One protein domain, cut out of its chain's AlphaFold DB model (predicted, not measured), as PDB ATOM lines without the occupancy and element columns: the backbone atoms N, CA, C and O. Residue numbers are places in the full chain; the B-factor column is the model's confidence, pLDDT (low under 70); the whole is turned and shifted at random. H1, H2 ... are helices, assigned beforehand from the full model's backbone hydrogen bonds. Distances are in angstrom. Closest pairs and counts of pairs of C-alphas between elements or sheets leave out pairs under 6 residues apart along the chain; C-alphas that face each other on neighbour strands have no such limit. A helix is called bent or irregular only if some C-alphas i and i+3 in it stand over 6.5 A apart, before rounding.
ATOM      1  N   ILE A  58      32.744  49.543 -22.674       78.10
ATOM      2  CA  ILE A  58      32.994  48.146 -23.067       78.10
ATOM      3  C   ILE A  58      33.289  47.295 -21.831       78.10
ATOM      4  O   ILE A  58      32.737  46.208 -21.689       78.10
ATOM      5  N   LYS A  59      34.136  47.779 -20.914       84.19
ATOM      6  CA  LYS A  59      34.505  47.028 -19.708       84.19
ATOM      7  C   LYS A  59      33.299  46.741 -18.810       84.19
ATOM      8  O   LYS A  59      33.137  45.603 -18.378       84.19
ATOM      9  N   ILE A  60      32.456  47.742 -18.550       86.43
ATOM     10  CA  ILE A  60      31.236  47.572 -17.748       86.43
ATOM     11  C   ILE A  60      30.206  46.712 -18.497       86.43
ATOM     12  O   ILE A  60      29.636  45.805 -17.899       86.43
ATOM     13  N   HIS A  61      30.023  46.915 -19.805       81.57
ATOM     14  CA  HIS A  61      29.129  46.097 -20.630       81.57
ATOM     15  C   HIS A  61      29.521  44.615 -20.610       81.57
ATOM     16  O   HIS A  61      28.675  43.767 -20.340       81.57
ATOM     17  N   ASN A  62      30.801  44.305 -20.827       82.14
ATOM     18  CA  ASN A  62      31.314  42.938 -20.801       82.14
ATOM     19  C   ASN A  62      31.197  42.313 -19.403       82.14
ATOM     20  O   ASN A  62      30.887  41.130 -19.299       82.14
ATOM     21  N   GLN A  63      31.384  43.098 -18.333       84.94
ATOM     22  CA  GLN A  63      31.144  42.629 -16.967       84.94
ATOM     23  C   GLN A  63      29.665  42.267 -16.747       84.94
ATOM     24  O   GLN A  63      29.388  41.180 -16.253       84.94
ATOM     25  N   SER A  64      28.721  43.118 -17.163       85.37
ATOM     26  CA  SER A  64      27.283  42.834 -17.041       85.37
ATOM     27  C   SER A  64      26.806  41.692 -17.946       85.37
ATOM     28  O   SER A  64      25.885  40.975 -17.573       85.37
ATOM     29  N   LEU A  65      27.416  41.487 -19.120       81.80
ATOM     30  CA  LEU A  65      27.122  40.321 -19.966       81.80
ATOM     31  C   LEU A  65      27.656  39.015 -19.366       81.80
ATOM     32  O   LEU A  65      27.010  37.982 -19.513       81.80
ATOM     33  N   ALA A  66      28.800  39.046 -18.676       84.22
ATOM     34  CA  ALA A  66      29.402  37.855 -18.075       84.22
ATOM     35  C   ALA A  66      28.521  37.203 -16.989       84.22
ATOM     36  O   ALA A  66      28.691  36.021 -16.704       84.22
ATOM     37  N   GLU A  67      27.568  37.946 -16.415       86.94
ATOM     38  CA  GLU A  67      26.560  37.429 -15.476       86.94
ATOM     39  C   GLU A  67      25.491  36.552 -16.164       86.94
ATOM     40  O   GLU A  67      24.870  35.729 -15.497       86.94
ATOM     41  N   TYR A  68      25.315  36.679 -17.489       86.71
ATOM     42  CA  TYR A  68      24.270  36.013 -18.288       86.71
ATOM     43  C   TYR A  68      24.819  35.222 -19.497       86.71
ATOM     44  O   TYR A  68      24.046  34.776 -20.341       86.71
ATOM     45  N   ASP A  69      26.142  35.047 -19.607       82.48
ATOM     46  CA  ASP A  69      26.850  34.498 -20.787       82.48
ATOM     47  C   ASP A  69      26.283  33.137 -21.257       82.48
ATOM     48  O   ASP A  69      26.093  32.917 -22.453       82.48
ATOM     49  N   LEU A  70      25.934  32.253 -20.313       83.89
ATOM     50  CA  LEU A  70      25.337  30.939 -20.593       83.89
ATOM     51  C   LEU A  70      23.873  31.039 -21.053       83.89
ATOM     52  O   LEU A  70      23.527  30.476 -22.089       83.89
ATOM     53  N   ASP A  71      23.032  31.791 -20.333       88.43
ATOM     54  CA  ASP A  71      21.615  31.977 -20.678       88.43
ATOM     55  C   ASP A  71      21.466  32.612 -22.071       88.43
ATOM     56  O   ASP A  71      20.647  32.184 -22.887       88.43
ATOM     57  N   ILE A  72      22.305  33.611 -22.372       86.61
ATOM     58  CA  ILE A  72      22.369  34.271 -23.680       86.61
ATOM     59  C   ILE A  72      22.782  33.270 -24.765       86.61
ATOM     60  O   ILE A  72      22.166  33.256 -25.833       86.61
ATOM     61  N   TYR A  73      23.790  32.427 -24.516       85.86
ATOM     62  CA  TYR A  73      24.232  31.419 -25.481       85.86
ATOM     63  C   TYR A  73      23.144  30.377 -25.775       85.86
ATOM     64  O   TYR A  73      22.852  30.122 -26.946       85.86
ATOM     65  N   ASP A  74      22.481  29.834 -24.753       87.26
ATOM     66  CA  ASP A  74      21.412  28.846 -24.932       87.26
ATOM     67  C   ASP A  74      20.202  29.441 -25.675       87.26
ATOM     68  O   ASP A  74      19.654  28.802 -26.581       87.26
ATOM     69  N   ILE A  75      19.830  30.694 -25.381       90.00
ATOM     70  CA  ILE A  75      18.808  31.437 -26.138       90.00
ATOM     71  C   ILE A  75      19.252  31.648 -27.594       90.00
ATOM     72  O   ILE A  75      18.469  31.401 -28.513       90.00
ATOM     73  N   MET A  76      20.505  32.050 -27.836       89.04
ATOM     74  CA  MET A  76      21.053  32.230 -29.187       89.04
ATOM     75  C   MET A  76      21.029  30.928 -30.003       89.04
ATOM     76  O   MET A  76      20.585  30.936 -31.153       89.04
ATOM     77  N   VAL A  77      21.462  29.803 -29.422       88.21
ATOM     78  CA  VAL A  77      21.450  28.480 -30.073       88.21
ATOM     79  C   VAL A  77      20.019  28.038 -30.386       88.21
ATOM     80  O   VAL A  77      19.745  27.598 -31.507       88.21
ATOM     81  N   ASN A  78      19.095  28.204 -29.432       90.49
ATOM     82  CA  ASN A  78      17.677  27.897 -29.614       90.49
ATOM     83  C   ASN A  78      17.090  28.705 -30.784       90.49
ATOM     84  O   ASN A  78      16.569  28.121 -31.736       90.49
ATOM     85  N   LEU A  79      17.292  30.028 -30.777       92.11
ATOM     86  CA  LEU A  79      16.814  30.933 -31.821       92.11
ATOM     87  C   LEU A  79      17.373  30.611 -33.214       92.11
ATOM     88  O   LEU A  79      16.656  30.832 -34.190       92.11
ATOM     89  N   ILE A  80      18.603  30.098 -33.338       91.09
ATOM     90  CA  ILE A  80      19.167  29.673 -34.634       91.09
ATOM     91  C   ILE A  80      18.431  28.447 -35.176       91.09
ATOM     92  O   ILE A  80      18.022  28.448 -36.340       91.09
ATOM     93  N   GLU A  81      18.246  27.405 -34.362       89.39
ATOM     94  CA  GLU A  81      17.616  26.165 -34.826       89.39
ATOM     95  C   GLU A  81      16.100  26.326 -35.036       89.39
ATOM     96  O   GLU A  81      15.578  25.822 -36.031       89.39
ATOM     97  N   THR A  82      15.385  27.106 -34.210       91.46
ATOM     98  CA  THR A  82      13.948  27.384 -34.438       91.46
ATOM     99  C   THR A  82      13.691  28.216 -35.694       91.46
ATOM    100  O   THR A  82      12.635  28.084 -36.313       91.46
ATOM    101  N   ASN A  83      14.631  29.085 -36.080       91.96
ATOM    102  CA  ASN A  83      14.473  30.000 -37.216       91.96
ATOM    103  C   ASN A  83      15.175  29.552 -38.501       91.96
ATOM    104  O   ASN A  83      15.104  30.258 -39.511       91.96
ATOM    105  N   SER A 241      22.814  36.808 -35.767       91.47
ATOM    106  CA  SER A 241      23.522  36.784 -37.047       91.47
ATOM    107  C   SER A 241      25.012  36.467 -36.838       91.47
ATOM    108  O   SER A 241      25.484  36.368 -35.707       91.47
ATOM    109  N   ILE A 242      25.747  36.219 -37.925       93.97
ATOM    110  CA  ILE A 242      27.095  35.627 -37.873       93.97
ATOM    111  C   ILE A 242      28.119  36.485 -37.123       93.97
ATOM    112  O   ILE A 242      29.024  35.950 -36.487       93.97
ATOM    113  N   GLU A 243      27.947  37.804 -37.139       91.61
ATOM    114  CA  GLU A 243      28.803  38.767 -36.462       91.61
ATOM    115  C   GLU A 243      28.858  38.574 -34.942       91.61
ATOM    116  O   GLU A 243      29.933  38.741 -34.379       91.61
ATOM    117  N   GLU A 244      27.783  38.107 -34.292       88.67
ATOM    118  CA  GLU A 244      27.789  37.807 -32.845       88.67
ATOM    119  C   GLU A 244      28.764  36.677 -32.470       88.67
ATOM    120  O   GLU A 244      29.183  36.571 -31.317       88.67
ATOM    121  N   PHE A 245      29.143  35.852 -33.451       91.39
ATOM    122  CA  PHE A 245      30.055  34.721 -33.293       91.39
ATOM    123  C   PHE A 245      31.449  34.975 -33.879       91.39
ATOM    124  O   PHE A 245      32.366  34.227 -33.549       91.39
ATOM    125  N   ILE A 246      31.647  35.990 -34.733       92.55
ATOM    126  CA  ILE A 246      32.951  36.226 -35.389       92.55
ATOM    127  C   ILE A 246      33.540  37.630 -35.213       92.55
ATOM    128  O   ILE A 246      34.736  37.787 -35.455       92.55
ATOM    129  N   ILE A 247      32.765  38.636 -34.796       89.24
ATOM    130  CA  ILE A 247      33.242  40.015 -34.621       89.24
ATOM    131  C   ILE A 247      33.134  40.432 -33.153       89.24
ATOM    132  O   ILE A 247      32.041  40.445 -32.590       89.24
ATOM    133  N   ASP A 248      34.251  40.814 -32.536       81.19
ATOM    134  CA  ASP A 248      34.227  41.397 -31.194       81.19
ATOM    135  C   ASP A 248      33.862  42.894 -31.248       81.19
ATOM    136  O   ASP A 248      34.131  43.600 -32.221       81.19
ATOM    137  N   SER A 249      33.271  43.409 -30.169       72.93
ATOM    138  CA  SER A 249      32.722  44.772 -30.080       72.93
ATOM    139  C   SER A 249      33.752  45.873 -30.362       72.93
ATOM    140  O   SER A 249      33.371  46.980 -30.746       72.93
ATOM    141  N   HIS A 250      35.047  45.585 -30.183       73.05
ATOM    142  CA  HIS A 250      36.139  46.517 -30.467       73.05
ATOM    143  C   HIS A 250      36.515  46.594 -31.960       73.05
ATOM    144  O   HIS A 250      37.067  47.606 -32.386       73.05
ATOM    145  N   GLU A 251      36.218  45.567 -32.769       77.05
ATOM    146  CA  GLU A 251      36.556  45.543 -34.203       77.05
ATOM    147  C   GLU A 251      35.696  46.535 -35.010       77.05
ATOM    148  O   GLU A 251      36.130  47.048 -36.037       77.05
ATOM    149  N   PHE A 252      34.507  46.882 -34.504       73.19
ATOM    150  CA  PHE A 252      33.619  47.906 -35.072       73.19
ATOM    151  C   PHE A 252      34.040  49.361 -34.751       73.19
ATOM    152  O   PHE A 252      33.293  50.298 -35.054       73.19
ATOM    153  N   ASN A 253      35.201  49.579 -34.118       68.91
ATOM    154  CA  ASN A 253      35.639  50.901 -33.668       68.91
ATOM    155  C   ASN A 253      36.281  51.747 -34.792       68.91
ATOM    156  O   ASN A 253      37.479  51.653 -35.070       68.91
ATOM    157  N   VAL A 254      35.508  52.659 -35.388       66.34
ATOM    158  CA  VAL A 254      35.970  53.545 -36.474       66.34
ATOM    159  C   VAL A 254      36.886  54.685 -36.013       66.34
ATOM    160  O   VAL A 254      37.537  55.319 -36.845       66.34
ATOM    161  N   ILE A 255      36.999  54.954 -34.705       58.78
ATOM    162  CA  ILE A 255      37.764  56.103 -34.177       58.78
ATOM    163  C   ILE A 255      39.280  56.007 -34.452       58.78
ATOM    164  O   ILE A 255      39.964  57.039 -34.431       58.78
ATOM    165  N   ASN A 256      39.795  54.818 -34.781       50.37
ATOM    166  CA  ASN A 256      41.184  54.610 -35.209       50.37
ATOM    167  C   ASN A 256      41.422  54.912 -36.704       50.37
ATOM    168  O   ASN A 256      42.538  55.257 -37.079       50.37
ATOM    169  N   ILE A 257      40.393  54.845 -37.558       49.03
ATOM    170  CA  ILE A 257      40.533  54.929 -39.026       49.03
ATOM    171  C   ILE A 257      40.829  56.368 -39.501       49.03
ATOM    172  O   ILE A 257      41.521  56.587 -40.498       49.03
ATOM    173  N   ASN A 258      40.345  57.374 -38.767       42.89
ATOM    174  CA  ASN A 258      40.434  58.778 -39.188       42.89
ATOM    175  C   ASN A 258      41.736  59.491 -38.777       42.89
ATOM    176  O   ASN A 258      42.049  60.529 -39.357       42.89
ATOM    177  N   ASN A 259      42.521  58.960 -37.830       37.22
ATOM    178  CA  ASN A 259      43.740  59.634 -37.350       37.22
ATOM    179  C   ASN A 259      44.807  59.795 -38.451       37.22
ATOM    180  O   ASN A 259      45.426  60.851 -38.560       37.22
ATOM    181  N   ASP A 280      46.013  46.113 -39.224       57.19
ATOM    182  CA  ASP A 280      45.776  44.664 -39.305       57.19
ATOM    183  C   ASP A 280      44.396  44.244 -38.773       57.19
ATOM    184  O   ASP A 280      43.704  43.450 -39.409       57.19
ATOM    185  N   GLY A 281      43.940  44.816 -37.651       61.21
ATOM    186  CA  GLY A 281      42.606  44.525 -37.098       61.21
ATOM    187  C   GLY A 281      41.463  44.901 -38.053       61.21
ATOM    188  O   GLY A 281      40.491  44.162 -38.193       61.21
ATOM    189  N   ASN A 282      41.622  46.004 -38.789       74.86
ATOM    190  CA  ASN A 282      40.669  46.457 -39.804       74.86
ATOM    191  C   ASN A 282      40.668  45.528 -41.040       74.86
ATOM    192  O   ASN A 282      39.635  45.334 -41.679       74.86
ATOM    193  N   GLU A 283      41.801  44.905 -41.376       86.72
ATOM    194  CA  GLU A 283      41.851  43.885 -42.430       86.72
ATOM    195  C   GLU A 283      41.231  42.551 -41.988       86.72
ATOM    196  O   GLU A 283      40.508  41.949 -42.783       86.72
ATOM    197  N   PHE A 284      41.407  42.116 -40.731       90.58
ATOM    198  CA  PHE A 284      40.698  40.943 -40.195       90.58
ATOM    199  C   PHE A 284      39.173  41.136 -40.186       90.58
ATOM    200  O   PHE A 284      38.452  40.228 -40.604       90.58
ATOM    201  N   PHE A 285      38.673  42.323 -39.827       90.90
ATOM    202  CA  PHE A 285      37.247  42.654 -39.945       90.90
ATOM    203  C   PHE A 285      36.731  42.475 -41.388       90.90
ATOM    204  O   PHE A 285      35.764  41.747 -41.625       90.90
ATOM    205  N   LYS A 286      37.416  43.066 -42.379       92.25
ATOM    206  CA  LYS A 286      37.037  42.970 -43.807       92.25
ATOM    207  C   LYS A 286      37.133  41.547 -44.352       92.25
ATOM    208  O   LYS A 286      36.318  41.158 -45.183       92.25
ATOM    209  N   ILE A 287      38.109  40.765 -43.889       95.19
ATOM    210  CA  ILE A 287      38.238  39.332 -44.188       95.19
ATOM    211  C   ILE A 287      36.985  38.572 -43.729       95.19
ATOM    212  O   ILE A 287      36.402  37.815 -44.509       95.19
ATOM    213  N   LYS A 288      36.551  38.793 -42.482       95.83
ATOM    214  CA  LYS A 288      35.371  38.142 -41.897       95.83
ATOM    215  C   LYS A 288      34.085  38.555 -42.613       95.83
ATOM    216  O   LYS A 288      33.262  37.691 -42.922       95.83
ATOM    217  N   GLU A 289      33.931  39.842 -42.932       94.89
ATOM    218  CA  GLU A 289      32.802  40.358 -43.717       94.89
ATOM    219  C   GLU A 289      32.770  39.740 -45.128       94.89
ATOM    220  O   GLU A 289      31.750  39.178 -45.531       94.89
ATOM    221  N   PHE A 290      33.902  39.742 -45.845       96.97
ATOM    222  CA  PHE A 290      34.035  39.155 -47.183       96.97
ATOM    223  C   PHE A 290      33.661  37.669 -47.213       96.97
ATOM    224  O   PHE A 290      32.841  37.260 -48.037       96.97
ATOM    225  N   LEU A 291      34.228  36.859 -46.312       97.62
ATOM    226  CA  LEU A 291      33.947  35.422 -46.249       97.62
ATOM    227  C   LEU A 291      32.480  35.145 -45.893       97.62
ATOM    228  O   LEU A 291      31.852  34.275 -46.502       97.62
ATOM    229  N   SER A 292      31.909  35.933 -44.977       97.58
ATOM    230  CA  SER A 292      30.493  35.848 -44.606       97.58
ATOM    231  C   SER A 292      29.571  36.190 -45.775       97.58
ATOM    232  O   SER A 292      28.582  35.496 -46.006       97.58
ATOM    233  N   TYR A 293      29.887  37.236 -46.545       97.75
ATOM    234  CA  TYR A 293      29.076  37.646 -47.692       97.75
ATOM    235  C   TYR A 293      29.230  36.678 -48.864       97.75
ATOM    236  O   TYR A 293      28.226  36.327 -49.484       97.75
ATOM    237  N   ALA A 294      30.442  36.185 -49.132       97.30
ATOM    238  CA  ALA A 294      30.687  35.167 -50.146       97.30
ATOM    239  C   ALA A 294      29.868  33.897 -49.868       97.30
ATOM    240  O   ALA A 294      29.185  33.409 -50.768       97.30
ATOM    241  N   ALA A 295      29.834  33.422 -48.615       97.80
ATOM    242  CA  ALA A 295      29.062  32.242 -48.222       97.80
ATOM    243  C   ALA A 295      27.567  32.329 -48.601       97.80
ATOM    244  O   ALA A 295      26.972  31.321 -48.990       97.80
ATOM    245  N   LEU A 296      26.963  33.527 -48.583       97.34
ATOM    246  CA  LEU A 296      25.564  33.737 -48.989       97.34
ATOM    247  C   LEU A 296      25.308  33.402 -50.466       97.34
ATOM    248  O   LEU A 296      24.188  33.018 -50.808       97.34
ATOM    249  N   TYR A 297      26.317  33.503 -51.337       96.63
ATOM    250  CA  TYR A 297      26.225  33.115 -52.751       96.63
ATOM    251  C   TYR A 297      26.259  31.592 -52.960       96.63
ATOM    252  O   TYR A 297      26.022  31.127 -54.075       96.63
ATOM    253  N   SER A 298      26.487  30.781 -51.924       95.22
ATOM    254  CA  SER A 298      26.277  29.337 -52.024       95.22
ATOM    255  C   SER A 298      24.831  28.967 -51.691       95.22
ATOM    256  O   SER A 298      24.336  29.257 -50.604       95.22
ATOM    257  N   HIS A 299      24.147  28.267 -52.604       93.67
ATOM    258  CA  HIS A 299      22.858  27.641 -52.281       93.67
ATOM    259  C   HIS A 299      23.011  26.398 -51.391       93.67
ATOM    260  O   HIS A 299      22.048  25.994 -50.744       93.67
ATOM    261  N   ASP A 300      24.223  25.839 -51.318       93.98
ATOM    262  CA  ASP A 300      24.579  24.730 -50.430       93.98
ATOM    263  C   ASP A 300      24.647  25.179 -48.944       93.98
ATOM    264  O   ASP A 300      24.682  24.343 -48.051       93.98
ATOM    265  N   LEU A 301      24.649  26.497 -48.660       95.93
ATOM    266  CA  LEU A 301      24.822  27.078 -47.312       95.93
ATOM    267  C   LEU A 301      23.570  27.779 -46.740       95.93
ATOM    268  O   LEU A 301      23.643  28.462 -45.713       95.93
ATOM    269  N   ILE A 302      22.406  27.626 -47.383       95.21
ATOM    270  CA  ILE A 302      21.162  28.309 -46.976       95.21
ATOM    271  C   ILE A 302      20.745  27.897 -45.553       95.21
ATOM    272  O   ILE A 302      20.561  28.765 -44.695       95.21
ATOM    273  N   ASP A 303      20.666  26.590 -45.296       93.61
ATOM    274  CA  ASP A 303      20.221  25.949 -44.049       93.61
ATOM    275  C   ASP A 303      21.373  25.509 -43.122       93.61
ATOM    276  O   ASP A 303      21.156  24.827 -42.116       93.61
ATOM    277  N   THR A 304      22.605  25.927 -43.426       93.15
ATOM    278  CA  THR A 304      23.767  25.747 -42.542       93.15
ATOM    279  C   THR A 304      23.598  26.573 -41.259       93.15
ATOM    280  O   THR A 304      23.160  27.726 -41.315       93.15
ATOM    281  N   ASN A 305      23.943  25.983 -40.106       91.60
ATOM    282  CA  ASN A 305      23.910  26.664 -38.809       91.60
ATOM    283  C   ASN A 305      24.977  27.779 -38.781       91.60
ATOM    284  O   ASN A 305      26.095  27.606 -39.268       91.60
ATOM    285  N   ILE A 306      24.616  28.940 -38.234       92.92
ATOM    286  CA  ILE A 306      25.441  30.155 -38.268       92.92
ATOM    287  C   ILE A 306      26.741  29.996 -37.459       92.92
ATOM    288  O   ILE A 306      27.785  30.469 -37.903       92.92
ATOM    289  N   ILE A 307      26.701  29.271 -36.338       91.92
ATOM    290  CA  ILE A 307      27.857  28.989 -35.473       91.92
ATOM    291  C   ILE A 307      28.871  28.112 -36.221       91.92
ATOM    292  O   ILE A 307      30.061  28.412 -36.258       91.92
ATOM    293  N   GLU A 308      28.402  27.064 -36.903       92.46
ATOM    294  CA  GLU A 308      29.270  26.199 -37.713       92.46
ATOM    295  C   GLU A 308      29.922  26.946 -38.880       92.46
ATOM    296  O   GLU A 308      31.100  26.739 -39.167       92.46
ATOM    297  N   LEU A 309      29.159  27.813 -39.554       95.35
ATOM    298  CA  LEU A 309      29.677  28.648 -40.635       95.35
ATOM    299  C   LEU A 309      30.727  29.637 -40.111       95.35
ATOM    300  O   LEU A 309      31.763  29.805 -40.751       95.35
ATOM    301  N   GLY A 310      30.489  30.237 -38.940       94.99
ATOM    302  CA  GLY A 310      31.447  31.102 -38.255       94.99
ATOM    303  C   GLY A 310      32.754  30.377 -37.930       94.99
ATOM    304  O   GLY A 310      33.820  30.862 -38.296       94.99
ATOM    305  N   GLN A 311      32.683  29.179 -37.342       93.19
ATOM    306  CA  GLN A 311      33.866  28.368 -37.037       93.19
ATOM    307  C   GLN A 311      34.657  28.016 -38.305       93.19
ATOM    308  O   GLN A 311      35.858  28.259 -38.355       93.19
ATOM    309  N   VAL A 312      33.989  27.530 -39.360       95.36
ATOM    310  CA  VAL A 312      34.641  27.216 -40.647       95.36
ATOM    311  C   VAL A 312      35.299  28.452 -41.270       95.36
ATOM    312  O   VAL A 312      36.347  28.331 -41.902       95.36
ATOM    313  N   ILE A 313      34.717  29.643 -41.095       96.80
ATOM    314  CA  ILE A 313      35.326  30.908 -41.525       96.80
ATOM    315  C   ILE A 313      36.585  31.216 -40.702       96.80
ATOM    316  O   ILE A 313      37.614  31.518 -41.303       96.80
ATOM    317  N   MET A 314      36.557  31.079 -39.371       94.85
ATOM    318  CA  MET A 314      37.747  31.293 -38.532       94.85
ATOM    319  C   MET A 314      38.866  30.291 -38.843       94.85
ATOM    320  O   MET A 314      40.015  30.694 -39.013       94.85
ATOM    321  N   ASP A 315      38.535  29.008 -39.007       94.22
ATOM    322  CA  ASP A 315      39.502  27.965 -39.364       94.22
ATOM    323  C   ASP A 315      40.120  28.216 -40.745       94.22
ATOM    324  O   ASP A 315      41.334  28.100 -40.906       94.22
ATOM    325  N   LEU A 316      39.330  28.653 -41.733       95.93
ATOM    326  CA  LEU A 316      39.851  29.064 -43.041       95.93
ATOM    327  C   LEU A 316      40.801  30.266 -42.950       95.93
ATOM    328  O   LEU A 316      41.783  30.308 -43.693       95.93
ATOM    329  N   ILE A 317      40.549  31.230 -42.060       95.62
ATOM    330  CA  ILE A 317      41.463  32.359 -41.825       95.62
ATOM    331  C   ILE A 317      42.763  31.849 -41.192       95.62
ATOM    332  O   ILE A 317      43.843  32.126 -41.718       95.62
ATOM    333  N   ASN A 318      42.666  31.054 -40.125       95.34
ATOM    334  CA  ASN A 318      43.822  30.489 -39.427       95.34
ATOM    335  C   ASN A 318      44.695  29.637 -40.360       95.34
ATOM    336  O   ASN A 318      45.905  29.835 -40.406       95.34
ATOM    337  N   GLU A 319      44.097  28.759 -41.169       93.58
ATOM    338  CA  GLU A 319      44.813  27.967 -42.175       93.58
ATOM    339  C   GLU A 319      45.480  28.841 -43.251       93.58
ATOM    340  O   GLU A 319      46.626  28.591 -43.624       93.58
ATOM    341  N   THR A 320      44.795  29.880 -43.749       93.05
ATOM    342  CA  THR A 320      45.311  30.721 -44.848       93.05
ATOM    343  C   THR A 320      46.497  31.585 -44.416       93.05
ATOM    344  O   THR A 320      47.434  31.770 -45.193       93.05
ATOM    345  N   PHE A 321      46.476  32.087 -43.179       92.56
ATOM    346  CA  PHE A 321      47.564  32.874 -42.587       92.56
ATOM    347  C   PHE A 321      48.520  32.038 -41.716       92.56
ATOM    348  O   PHE A 321      49.434  32.595 -41.117       92.56
ATOM    349  N   GLN A 322      48.341  30.710 -41.678       92.04
ATOM    350  CA  GLN A 322      49.163  29.734 -40.941       92.04
ATOM    351  C   GLN A 322      49.240  29.987 -39.418       92.04
ATOM    352  O   GLN A 322      50.178  29.550 -38.750       92.04
ATOM    353  N   LEU A 323      48.223  30.657 -38.872       92.34
ATOM    354  CA  LEU A 323      48.148  31.107 -37.483       92.34
ATOM    355  C   LEU A 323      47.999  29.920 -36.527       92.34
ATOM    356  O   LEU A 323      47.129  29.063 -36.699       92.34
ATOM    357  N   GLN A 324      48.824  29.906 -35.488       91.01
ATOM    358  CA  GLN A 324      48.822  28.904 -34.429       91.01
ATOM    359  C   GLN A 324      48.032  29.399 -33.206       91.01
ATOM    360  O   GLN A 324      47.964  30.606 -32.984       91.01
ATOM    361  N   PRO A 325      47.493  28.516 -32.340       88.58
ATOM    362  CA  PRO A 325      46.675  28.921 -31.184       88.58
ATOM    363  C   PRO A 325      47.355  29.821 -30.134       88.58
ATOM    364  O   PRO A 325      46.690  30.279 -29.208       88.58
ATOM    365  N   PHE A 326      48.668  30.044 -30.240       88.65
ATOM    366  CA  PHE A 326      49.440  30.966 -29.401       88.65
ATOM    367  C   PHE A 326      49.676  32.343 -30.049       88.65
ATOM    368  O   PHE A 326      50.165  33.252 -29.378       88.65
ATOM    369  N   ASP A 327      49.342  32.521 -31.330       89.15
ATOM    370  CA  ASP A 327      49.535  33.785 -32.035       89.15
ATOM    371  C   ASP A 327      48.476  34.810 -31.619       89.15
ATOM    372  O   ASP A 327      47.279  34.527 -31.601       89.15
ATOM    373  N   LYS A 328      48.906  36.057 -31.384       86.05
ATOM    374  CA  LYS A 328      48.031  37.200 -31.043       86.05
ATOM    375  C   LYS A 328      46.834  37.368 -31.994       86.05
ATOM    376  O   LYS A 328      45.805  37.901 -31.588       86.05
ATOM    377  N   HIS A 329      46.992  36.967 -33.253       87.49
ATOM    378  CA  HIS A 329      46.005  37.150 -34.318       87.49
ATOM    379  C   HIS A 329      45.181  35.885 -34.615       87.49
ATOM    380  O   HIS A 329      44.363  35.915 -35.533       87.49
ATOM    381  N   TYR A 330      45.367  34.796 -33.860       91.18
ATOM    382  CA  TYR A 330      44.607  33.556 -34.023       91.18
ATOM    383  C   TYR A 330      43.107  33.790 -33.805       91.18
ATOM    384  O   TYR A 330      42.677  34.298 -32.768       91.18
ATOM    385  N   GLN A 331      42.300  33.430 -34.799       92.11
ATOM    386  CA  GLN A 331      40.863  33.673 -34.792       92.11
ATOM    387  C   GLN A 331      40.125  32.523 -34.103       92.11
ATOM    388  O   GLN A 331      40.379  31.353 -34.374       92.11
ATOM    389  N   THR A 332      39.175  32.849 -33.227       89.98
ATOM    390  CA  THR A 332      38.316  31.868 -32.547       89.98
ATOM    391  C   THR A 332      36.872  32.342 -32.546       89.98
ATOM    392  O   THR A 332      36.604  33.539 -32.639       89.98
ATOM    393  N   ILE A 333      35.937  31.398 -32.455       89.54
ATOM    394  CA  ILE A 333      34.516  31.715 -32.384       89.54
ATOM    395  C   ILE A 333      34.143  32.324 -31.019       89.54
ATOM    396  O   ILE A 333      34.573  31.873 -29.951       89.54
ATOM    397  N   LEU A 334      33.350  33.390 -31.058       84.91
ATOM    398  CA  LEU A 334      32.886  34.143 -29.895       84.91
ATOM    399  C   LEU A 334      31.640  33.501 -29.275       84.91
ATOM    400  O   LEU A 334      31.006  32.638 -29.880       84.91
ATOM    401  N   ASN A 335      31.335  33.901 -28.036       74.40
ATOM    402  CA  ASN A 335      30.224  33.445 -27.179       74.40
ATOM    403  C   ASN A 335      30.125  31.923 -26.904       74.40
ATOM    404  O   ASN A 335      29.436  31.522 -25.978       74.40
ATOM    405  N   CYS A 336      30.831  31.067 -27.644       70.01
ATOM    406  CA  CYS A 336      30.826  29.622 -27.437       70.01
ATOM    407  C   CYS A 336      31.703  29.251 -26.234       70.01
ATOM    408  O   CYS A 336      32.852  29.709 -26.119       70.01
ATOM    409  N   ASP A 337      31.162  28.419 -25.346       61.21
ATOM    410  CA  ASP A 337      31.830  28.024 -24.110       61.21
ATOM    411  C   ASP A 337      32.672  26.738 -24.241       61.21
ATOM    412  O   ASP A 337      32.481  25.922 -25.144       61.21
ATOM    413  N   SER A 338      33.633  26.571 -23.325       57.87
ATOM    414  CA  SER A 338      34.546  25.421 -23.290       57.87
ATOM    415  C   SER A 338      33.842  24.106 -22.959       57.87
ATOM    416  O   SER A 338      34.273  23.058 -23.443       57.87
ATOM    417  N   ASP A 339      32.788  24.154 -22.140       52.77
ATOM    418  CA  ASP A 339      32.147  22.953 -21.598       52.77
ATOM    419  C   ASP A 339      31.095  22.371 -22.565       52.77
ATOM    420  O   ASP A 339      30.775  21.181 -22.508       52.77
ATOM    421  N   HIS A 340      30.649  23.175 -23.539       55.97
ATOM    422  CA  HIS A 340      29.735  22.785 -24.617       55.97
ATOM    423  C   HIS A 340      30.382  22.948 -26.010       55.97
ATOM    424  O   HIS A 340      29.891  23.718 -26.841       55.97
ATOM    425  N   PRO A 341      31.478  22.217 -26.311       61.62
ATOM    426  CA  PRO A 341      32.177  22.337 -27.584       61.62
ATOM    427  C   PRO A 341      31.266  21.930 -28.748       61.62
ATOM    428  O   PRO A 341      30.657  20.855 -28.738       61.62
ATOM    429  N   ILE A 342      31.212  22.784 -29.773       64.16
ATOM    430  CA  ILE A 342      30.380  22.606 -30.968       64.16
ATOM    431  C   ILE A 342      30.711  21.253 -31.618       64.16
ATOM    432  O   ILE A 342      31.825  21.022 -32.096       64.16
ATOM    433  N   ARG A 343      29.742  20.332 -31.631       66.34
ATOM    434  CA  ARG A 343      29.942  18.968 -32.141       66.34
ATOM    435  C   ARG A 343      29.791  18.910 -33.658       66.34
ATOM    436  O   ARG A 343      28.733  18.560 -34.174       66.34
ATOM    437  N   PHE A 344      30.875  19.210 -34.364       71.27
ATOM    438  CA  PHE A 344      30.950  19.038 -35.812       71.27
ATOM    439  C   PHE A 344      30.878  17.563 -36.217       71.27
ATOM    440  O   PHE A 344      31.734  16.760 -35.847       71.27
ATOM    441  N   ASP A 345      29.928  17.231 -37.090       84.70
ATOM    442  CA  ASP A 345      30.152  16.138 -38.032       84.70
ATOM    443  C   ASP A 345      31.265  16.552 -39.010       84.70
ATOM    444  O   ASP A 345      31.217  17.607 -39.646       84.70
ATOM    445  N   MET A 346      32.268  15.689 -39.149       88.36
ATOM    446  CA  MET A 346      33.411  15.891 -40.034       88.36
ATOM    447  C   MET A 346      33.008  15.948 -41.519       88.36
ATOM    448  O   MET A 346      33.697  16.602 -42.304       88.36
ATOM    449  N   GLN A 347      31.907  15.305 -41.934       91.86
ATOM    450  CA  GLN A 347      31.414  15.425 -43.312       91.86
ATOM    451  C   GLN A 347      30.731  16.781 -43.540       91.86
ATOM    452  O   GLN A 347      31.039  17.456 -44.523       91.86
ATOM    453  N   ARG A 348      29.886  17.230 -42.605       91.95
ATOM    454  CA  ARG A 348      29.273  18.569 -42.581       91.95
ATOM    455  C   ARG A 348      30.327  19.681 -42.565       91.95
ATOM    456  O   ARG A 348      30.250  20.569 -43.409       91.95
ATOM    457  N   TYR A 349      31.368  19.585 -41.732       93.74
ATOM    458  CA  TYR A 349      32.508  20.520 -41.745       93.74
ATOM    459  C   TYR A 349      33.178  20.588 -43.130       93.74
ATOM    460  O   TYR A 349      33.306  21.664 -43.716       93.74
ATOM    461  N   LYS A 350      33.534  19.432 -43.716       94.29
ATOM    462  CA  LYS A 350      34.133  19.356 -45.064       94.29
ATOM    463  C   LYS A 350      33.212  19.908 -46.155       94.29
ATOM    464  O   LYS A 350      33.698  20.548 -47.089       94.29
ATOM    465  N   HIS A 351      31.903  19.680 -46.049       95.02
ATOM    466  CA  HIS A 351      30.904  20.210 -46.974       95.02
ATOM    467  C   HIS A 351      30.839  21.741 -46.907       95.02
ATOM    468  O   HIS A 351      31.015  22.393 -47.938       95.02
ATOM    469  N   ILE A 352      30.674  22.310 -45.706       96.32
ATOM    470  CA  ILE A 352      30.606  23.763 -45.492       96.32
ATOM    471  C   ILE A 352      31.901  24.418 -45.985       96.32
ATOM    472  O   ILE A 352      31.853  25.330 -46.809       96.32
ATOM    473  N   LYS A 353      33.065  23.892 -45.584       95.67
ATOM    474  CA  LYS A 353      34.382  24.398 -46.003       95.67
ATOM    475  C   LYS A 353      34.548  24.400 -47.526       95.67
ATOM    476  O   LYS A 353      34.933  25.416 -48.106       95.67
ATOM    477  N   LYS A 354      34.187  23.301 -48.201       95.46
ATOM    478  CA  LYS A 354      34.205  23.213 -49.672       95.46
ATOM    479  C   LYS A 354      33.252  24.224 -50.318       95.46
ATOM    480  O   LYS A 354      33.609  24.818 -51.335       95.46
ATOM    481  N   ALA A 355      32.066  24.429 -49.749       96.19
ATOM    482  CA  ALA A 355      31.080  25.378 -50.254       96.19
ATOM    483  C   ALA A 355      31.524  26.844 -50.083       96.19
ATOM    484  O   ALA A 355      31.359  27.618 -51.023       96.19
ATOM    485  N   VAL A 356      32.158  27.206 -48.958       97.05
ATOM    486  CA  VAL A 356      32.732  28.548 -48.727       97.05
ATOM    487  C   VAL A 356      33.880  28.831 -49.704       97.05
ATOM    488  O   VAL A 356      33.854  29.848 -50.401       97.05
ATOM    489  N   ILE A 357      34.844  27.910 -49.849       96.09
ATOM    490  CA  ILE A 357      35.944  28.049 -50.826       96.09
ATOM    491  C   ILE A 357      35.382  28.193 -52.251       96.09
ATOM    492  O   ILE A 357      35.785  29.087 -52.996       96.09
ATOM    493  N   LYS A 358      34.404  27.357 -52.626       95.10
ATOM    494  CA  LYS A 358      33.700  27.434 -53.918       95.10
ATOM    495  C   LYS A 358      32.997  28.783 -54.104       95.10
ATOM    496  O   LYS A 358      33.051  29.309 -55.211       95.10
ATOM    497  N   SER A 359      32.368  29.365 -53.080       95.34
ATOM    498  CA  SER A 359      31.726  30.681 -53.216       95.34
ATOM    499  C   SER A 359      32.730  31.824 -53.368       95.34
ATOM    500  O   SER A 359      32.508  32.704 -54.191       95.34
ATOM    501  N   VAL A 360      33.867  31.778 -52.661       95.84
ATOM    502  CA  VAL A 360      34.952  32.768 -52.804       95.84
ATOM    503  C   VAL A 360      35.581  32.700 -54.199       95.84
ATOM    504  O   VAL A 360      35.759  33.728 -54.841       95.84
ATOM    505  N   LEU A 361      35.843  31.497 -54.722       94.38
ATOM    506  CA  LEU A 361      36.374  31.305 -56.081       94.38
ATOM    507  C   LEU A 361      35.401  31.716 -57.200       94.38
ATOM    508  O   LEU A 361      35.837  31.902 -58.333       94.38
ATOM    509  N   ASN A 362      34.106  31.850 -56.897       93.78
ATOM    510  CA  ASN A 362      33.070  32.330 -57.817       93.78
ATOM    511  C   ASN A 362      32.556  33.737 -57.432       93.78
ATOM    512  O   ASN A 362      31.439  34.110 -57.797       93.78
ATOM    513  N   ALA A 363      33.346  34.514 -56.680       93.46
ATOM    514  CA  ALA A 363      33.033  35.902 -56.357       93.46
ATOM    515  C   ALA A 363      32.869  36.746 -57.635       93.46
ATOM    516  O   ALA A 363      33.653  36.622 -58.574       93.46
ATOM    517  N   SER A 364      31.861  37.625 -57.674       93.36
ATOM    518  CA  SER A 364      31.677  38.531 -58.813       93.36
ATOM    519  C   SER A 364      32.716  39.654 -58.804       93.36
ATOM    520  O   SER A 364      33.135  40.107 -57.736       93.36
ATOM    521  N   ASP A 365      33.062  40.190 -59.980       92.74
ATOM    522  CA  ASP A 365      33.963  41.351 -60.100       92.74
ATOM    523  C   ASP A 365      33.476  42.550 -59.275       92.74
ATOM    524  O   ASP A 365      34.268  43.366 -58.814       92.74
ATOM    525  N   PHE A 366      32.158  42.664 -59.073       94.61
ATOM    526  CA  PHE A 366      31.584  43.678 -58.198       94.61
ATOM    527  C   PHE A 366      31.907  43.414 -56.722       94.61
ATOM    528  O   PHE A 366      32.338  44.336 -56.037       94.61
ATOM    529  N   MET A 367      31.759  42.177 -56.233       94.96
ATOM    530  CA  MET A 367      32.124  41.840 -54.853       94.96
ATOM    531  C   MET A 367      33.633  42.013 -54.619       94.96
ATOM    532  O   MET A 367      34.023  42.582 -53.605       94.96
ATOM    533  N   MET A 368      34.477  41.635 -55.584       94.10
ATOM    534  CA  MET A 368      35.929  41.855 -55.497       94.10
ATOM    535  C   MET A 368      36.317  43.344 -55.539       94.10
ATOM    536  O   MET A 368      37.295  43.729 -54.904       94.10
ATOM    537  N   LYS A 369      35.543  44.200 -56.225       93.30
ATOM    538  CA  LYS A 369      35.713  45.668 -56.196       93.30
ATOM    539  C   LYS A 369      35.226  46.313 -54.895       93.30
ATOM    540  O   LYS A 369      35.775  47.335 -54.502       93.30
ATOM    541  N   VAL A 370      34.229  45.732 -54.221       91.40
ATOM    542  CA  VAL A 370      33.817  46.153 -52.868       91.40
ATOM    543  C   VAL A 370      34.899  45.778 -51.851       91.40
ATOM    544  O   VAL A 370      35.367  46.632 -51.106       91.40
ATOM    545  N   PHE A 371      35.370  44.529 -51.873       92.30
ATOM    546  CA  PHE A 371      36.401  44.019 -50.964       92.30
ATOM    547  C   PHE A 371      37.817  44.160 -51.546       92.30
ATOM    548  O   PHE A 371      38.579  43.199 -51.631       92.30
ATOM    549  N   HIS A 372      38.186  45.376 -51.956       89.44
ATOM    550  CA  HIS A 372      39.470  45.661 -52.614       89.44
ATOM    551  C   HIS A 372      40.686  45.756 -51.659       89.44
ATOM    552  O   HIS A 372      41.773  46.151 -52.086       89.44
ATOM    553  N   SER A 373      40.520  45.466 -50.362       89.03
ATOM    554  CA  SER A 373      41.595  45.592 -49.368       89.03
ATOM    555  C   SER A 373      42.536  44.378 -49.359       89.03
ATOM    556  O   SER A 373      42.250  43.340 -49.960       89.03
ATOM    557  N   LYS A 374      43.695  44.506 -48.700       90.25
ATOM    558  CA  LYS A 374      44.790  43.522 -48.770       90.25
ATOM    559  C   LYS A 374      44.350  42.127 -48.311       90.25
ATOM    560  O   LYS A 374      44.675  41.145 -48.973       90.25
ATOM    561  N   GLY A 375      43.590  42.043 -47.218       91.52
ATOM    562  CA  GLY A 375      43.152  40.783 -46.615       91.52
ATOM    563  C   GLY A 375      42.277  39.910 -47.533       91.52
ATOM    564  O   GLY A 375      42.697  38.807 -47.891       91.52
ATOM    565  N   PRO A 376      41.086  40.376 -47.959       93.67
ATOM    566  CA  PRO A 376      40.199  39.630 -48.858       93.67
ATOM    567  C   PRO A 376      40.855  39.222 -50.185       93.67
ATOM    568  O   PRO A 376      40.680  38.090 -50.638       93.67
ATOM    569  N   GLN A 377      41.654  40.115 -50.784       93.11
ATOM    570  CA  GLN A 377      42.365  39.840 -52.036       93.11
ATOM    571  C   GLN A 377      43.423  38.740 -51.857       93.11
ATOM    572  O   GLN A 377      43.503  37.828 -52.682       93.11
ATOM    573  N   PHE A 378      44.177  38.763 -50.749       93.52
ATOM    574  CA  PHE A 378      45.133  37.707 -50.414       93.52
ATOM    575  C   PHE A 378      44.444  36.347 -50.240       93.52
ATOM    576  O   PHE A 378      44.891  35.370 -50.836       93.52
ATOM    577  N   ILE A 379      43.323  36.268 -49.509       94.04
ATOM    578  CA  ILE A 379      42.581  35.003 -49.344       94.04
ATOM    579  C   ILE A 379      42.069  34.480 -50.692       94.04
ATOM    580  O   ILE A 379      42.240  33.300 -51.002       94.04
ATOM    581  N   TYR A 380      41.491  35.343 -51.534       93.51
ATOM    582  CA  TYR A 380      41.037  34.956 -52.873       93.51
ATOM    583  C   TYR A 380      42.185  34.434 -53.760       93.51
ATOM    584  O   TYR A 380      42.013  33.455 -54.500       93.51
ATOM    585  N   GLN A 381      43.372  35.043 -53.664       92.61
ATOM    586  CA  GLN A 381      44.575  34.586 -54.358       92.61
ATOM    587  C   GLN A 381      45.068  33.236 -53.811       92.61
ATOM    588  O   GLN A 381      45.314  32.322 -54.599       92.61
ATOM    589  N   GLN A 382      45.152  33.070 -52.488       91.99
ATOM    590  CA  GLN A 382      45.550  31.808 -51.854       91.99
ATOM    591  C   GLN A 382      44.596  30.665 -52.212       91.99
ATOM    592  O   GLN A 382      45.047  29.585 -52.592       91.99
ATOM    593  N   PHE A 383      43.281  30.898 -52.200       92.90
ATOM    594  CA  PHE A 383      42.315  29.880 -52.616       92.90
ATOM    595  C   PHE A 383      42.436  29.541 -54.112       92.90
ATOM    596  O   PHE A 383      42.289  28.371 -54.479       92.90
ATOM    597  N   ASN A 384      42.744  30.516 -54.982       89.92
ATOM    598  CA  ASN A 384      43.047  30.242 -56.394       89.92
ATOM    599  C   ASN A 384      44.259  29.307 -56.523       89.92
ATOM    600  O   ASN A 384      44.176  28.308 -57.236       89.92
ATOM    601  N   LEU A 385      45.355  29.605 -55.819       88.59
ATOM    602  CA  LEU A 385      46.591  28.817 -55.865       88.59
ATOM    603  C   LEU A 385      46.396  27.395 -55.316       88.59
ATOM    604  O   LEU A 385      46.791  26.429 -55.963       88.59
ATOM    605  N   GLN A 386      45.752  27.256 -54.154       83.34
ATOM    606  CA  GLN A 386      45.611  25.971 -53.461       83.34
ATOM    607  C   GLN A 386      44.579  25.032 -54.110       83.34
ATOM    608  O   GLN A 386      44.790  23.819 -54.148       83.34
ATOM    609  N   TYR A 387      43.454  25.555 -54.618       75.92
ATOM    610  CA  TYR A 387      42.303  24.713 -54.981       75.92
ATOM    611  C   TYR A 387      42.004  24.620 -56.481       75.92
ATOM    612  O   TYR A 387      41.387  23.638 -56.901       75.92
ATOM    613  N   LYS A 388      42.432  25.574 -57.321       62.43
ATOM    614  CA  LYS A 388      42.026  25.614 -58.744       62.43
ATOM    615  C   LYS A 388      42.572  24.451 -59.578       62.43
ATOM    616  O   LYS A 388      41.894  24.006 -60.501       62.43
ATOM    617  N   LEU A 389      43.718  23.884 -59.190       47.46
ATOM    618  CA  LEU A 389      44.292  22.669 -59.792       47.46
ATOM    619  C   LEU A 389      43.364  21.440 -59.702       47.46
ATOM    620  O   LEU A 389      43.437  20.559 -60.553       47.46
ATOM    621  N   ASN A 390      42.462  21.385 -58.714       46.25
ATOM    622  CA  ASN A 390      41.611  20.216 -58.451       46.25
ATOM    623  C   ASN A 390      40.240  20.245 -59.160       46.25
ATOM    624  O   ASN A 390      39.496  19.262 -59.104       46.25
ATOM    625  N   TYR A 391      39.883  21.352 -59.824       42.38
ATOM    626  CA  TYR A 391      38.583  21.491 -60.496       42.38
ATOM    627  C   TYR A 391      38.607  21.083 -61.978       42.38
ATOM    628  O   TYR A 391      37.607  20.569 -62.472       42.38
ATOM    629  N   ILE A 774      26.401  50.881 -30.306       41.87
ATOM    630  CA  ILE A 774      25.341  50.033 -30.893       41.87
ATOM    631  C   ILE A 774      25.261  48.627 -30.266       41.87
ATOM    632  O   ILE A 774      24.162  48.144 -30.011       41.87
ATOM    633  N   TYR A 775      26.401  48.022 -29.923       40.81
ATOM    634  CA  TYR A 775      26.524  46.673 -29.348       40.81
ATOM    635  C   TYR A 775      25.784  46.478 -28.022       40.81
ATOM    636  O   TYR A 775      25.152  45.438 -27.833       40.81
ATOM    637  N   THR A 776      25.731  47.508 -27.169       33.27
ATOM    638  CA  THR A 776      24.891  47.465 -25.959       33.27
ATOM    639  C   THR A 776      23.411  47.310 -26.301       33.27
ATOM    640  O   THR A 776      22.705  46.585 -25.608       33.27
ATOM    641  N   LYS A 777      22.932  47.920 -27.394       33.63
ATOM    642  CA  LYS A 777      21.554  47.738 -27.862       33.63
ATOM    643  C   LYS A 777      21.362  46.414 -28.594       33.63
ATOM    644  O   LYS A 777      20.374  45.758 -28.302       33.63
ATOM    645  N   THR A 778      22.281  45.958 -29.449       38.39
ATOM    646  CA  THR A 778      22.118  44.659 -30.135       38.39
ATOM    647  C   THR A 778      21.999  43.501 -29.137       38.39
ATOM    648  O   THR A 778      21.039  42.736 -29.210       38.39
ATOM    649  N   ARG A 779      22.900  43.412 -28.147       36.62
ATOM    650  CA  ARG A 779      22.885  42.299 -27.182       36.62
ATOM    651  C   ARG A 779      21.735  42.376 -26.170       36.62
ATOM    652  O   ARG A 779      21.130  41.345 -25.904       36.62
ATOM    653  N   LEU A 780      21.354  43.562 -25.673       33.34
ATOM    654  CA  LEU A 780      20.190  43.684 -24.775       33.34
ATOM    655  C   LEU A 780      18.832  43.634 -25.499       33.34
ATOM    656  O   LEU A 780      17.875  43.122 -24.924       33.34
ATOM    657  N   CYS A 781      18.703  44.097 -26.747       33.28
ATOM    658  CA  CYS A 781      17.442  43.955 -27.491       33.28
ATOM    659  C   CYS A 781      17.084  42.483 -27.740       33.28
ATOM    660  O   CYS A 781      15.904  42.149 -27.690       33.28
ATOM    661  N   ASN A 782      18.083  41.607 -27.899       33.93
ATOM    662  CA  ASN A 782      17.892  40.154 -27.992       33.93
ATOM    663  C   ASN A 782      17.507  39.485 -26.649       33.93
ATOM    664  O   ASN A 782      17.203  38.296 -26.641       33.93
ATOM    665  N   MET A 783      17.515  40.219 -25.526       30.50
ATOM    666  CA  MET A 783      17.072  39.746 -24.198       30.50
ATOM    667  C   MET A 783      15.743  40.367 -23.733       30.50
ATOM    668  O   MET A 783      15.133  39.872 -22.787       30.50
ATOM    669  N   ILE A 784      15.312  41.482 -24.334       34.55
ATOM    670  CA  ILE A 784      14.183  42.301 -23.851       34.55
ATOM    671  C   ILE A 784      12.877  42.030 -24.634       34.55
ATOM    672  O   ILE A 784      11.805  42.441 -24.178       34.55
ATOM    673  N   HIS A 785      12.941  41.342 -25.784       30.08
ATOM    674  CA  HIS A 785      11.804  40.979 -26.655       30.08
ATOM    675  C   HIS A 785      11.913  39.543 -27.191       30.08
ATOM    676  O   HIS A 785      10.938  38.793 -26.968       30.08
TER     677      HIS A 785
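AT A GLANCE: This is residues 58 to 83, 241 to 259, 280 to 391 and 774 to 785 of the 785 residues of the protein "Hypha-specific G1 cyclin-related protein 1" of Candida albicans (strain SC5314 / ATCC MYA-2876) (UniProt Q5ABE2). Four helices set steeply to one another, H4, H5, H6 and H8, make the core, with the short H3 on H5 and H7 beside H4 and H8. Toward one end of the longest axis, H1, H2 and H9 form a loose group, and H2 reaches toward H5. The printed part has 169 residues with nine named helices, H1 to H9 in chain order, and no named strand: the class is all helix. It is compact, with a radius of gyration of the C-alphas of 16.7 A, and spans 50 by 45 by 33 A.

HOW THE PARTS SIT: Start at H1, residues 58 to 66, and H2, residues 69 to 83, which meet only through their link. Ile 80 brings H2 close but not clearly touching to H5, residues 306 to 320, its C-alpha 7.3 A from that of Ile 306. H3, residues 243 to 246, touches H5, the closest C-alphas being Ile 246 and Gly 310, 6.1 A. H4, residues 280 to 296, touches H6, residues 346 to 361, about perpendicular at 79 degrees, closest at C-alphas 295 and 356, 5.2 A. H8, residues 374 to 390, touches H4 with residues 374 to 376 alone, C-alphas 287 and 376 being closest at 5.1 A. H7, residues 365 to 370, is near H4. H9, residues 774 to 784, is close but not clearly touching to H1, C-alphas 61 and 776 being closest at 6.9 A. Every O i to N i+4 pair is within hydrogen-bond range in H1, H2, H5, H6 and H7; H4 has 12 of 13, H8 11 of 13, H9 6 of 7, and H3 is too short for one.

IN THESE COORDINATES: Find C-alpha 58, where H1 begins, at (32.994, 48.146, -23.067). H2 runs 21.1 A, H4 24.9 A, H5 20.9 A, H6 22.4 A and H8 25.4 A. H8 is irregular, C-alphas 386 and 389 being 7.3 A apart. H9 ends at C-alpha 784, (14.183, 42.301, -23.851).

THE WHOLE: The C-alphas farthest apart, Leu 389 and Ile 784, are 50.8 A apart. Cuts follow residues 83, 259 and 391, with C-alpha gaps of 11.3 A, 15.2 A and 43.2 A. The H5 to H6 link is long, 25 residues. Mean pLDDT of the printed part is 82.3; residues under 70 include 253 to 259, 337 to 343 and 774 to 785.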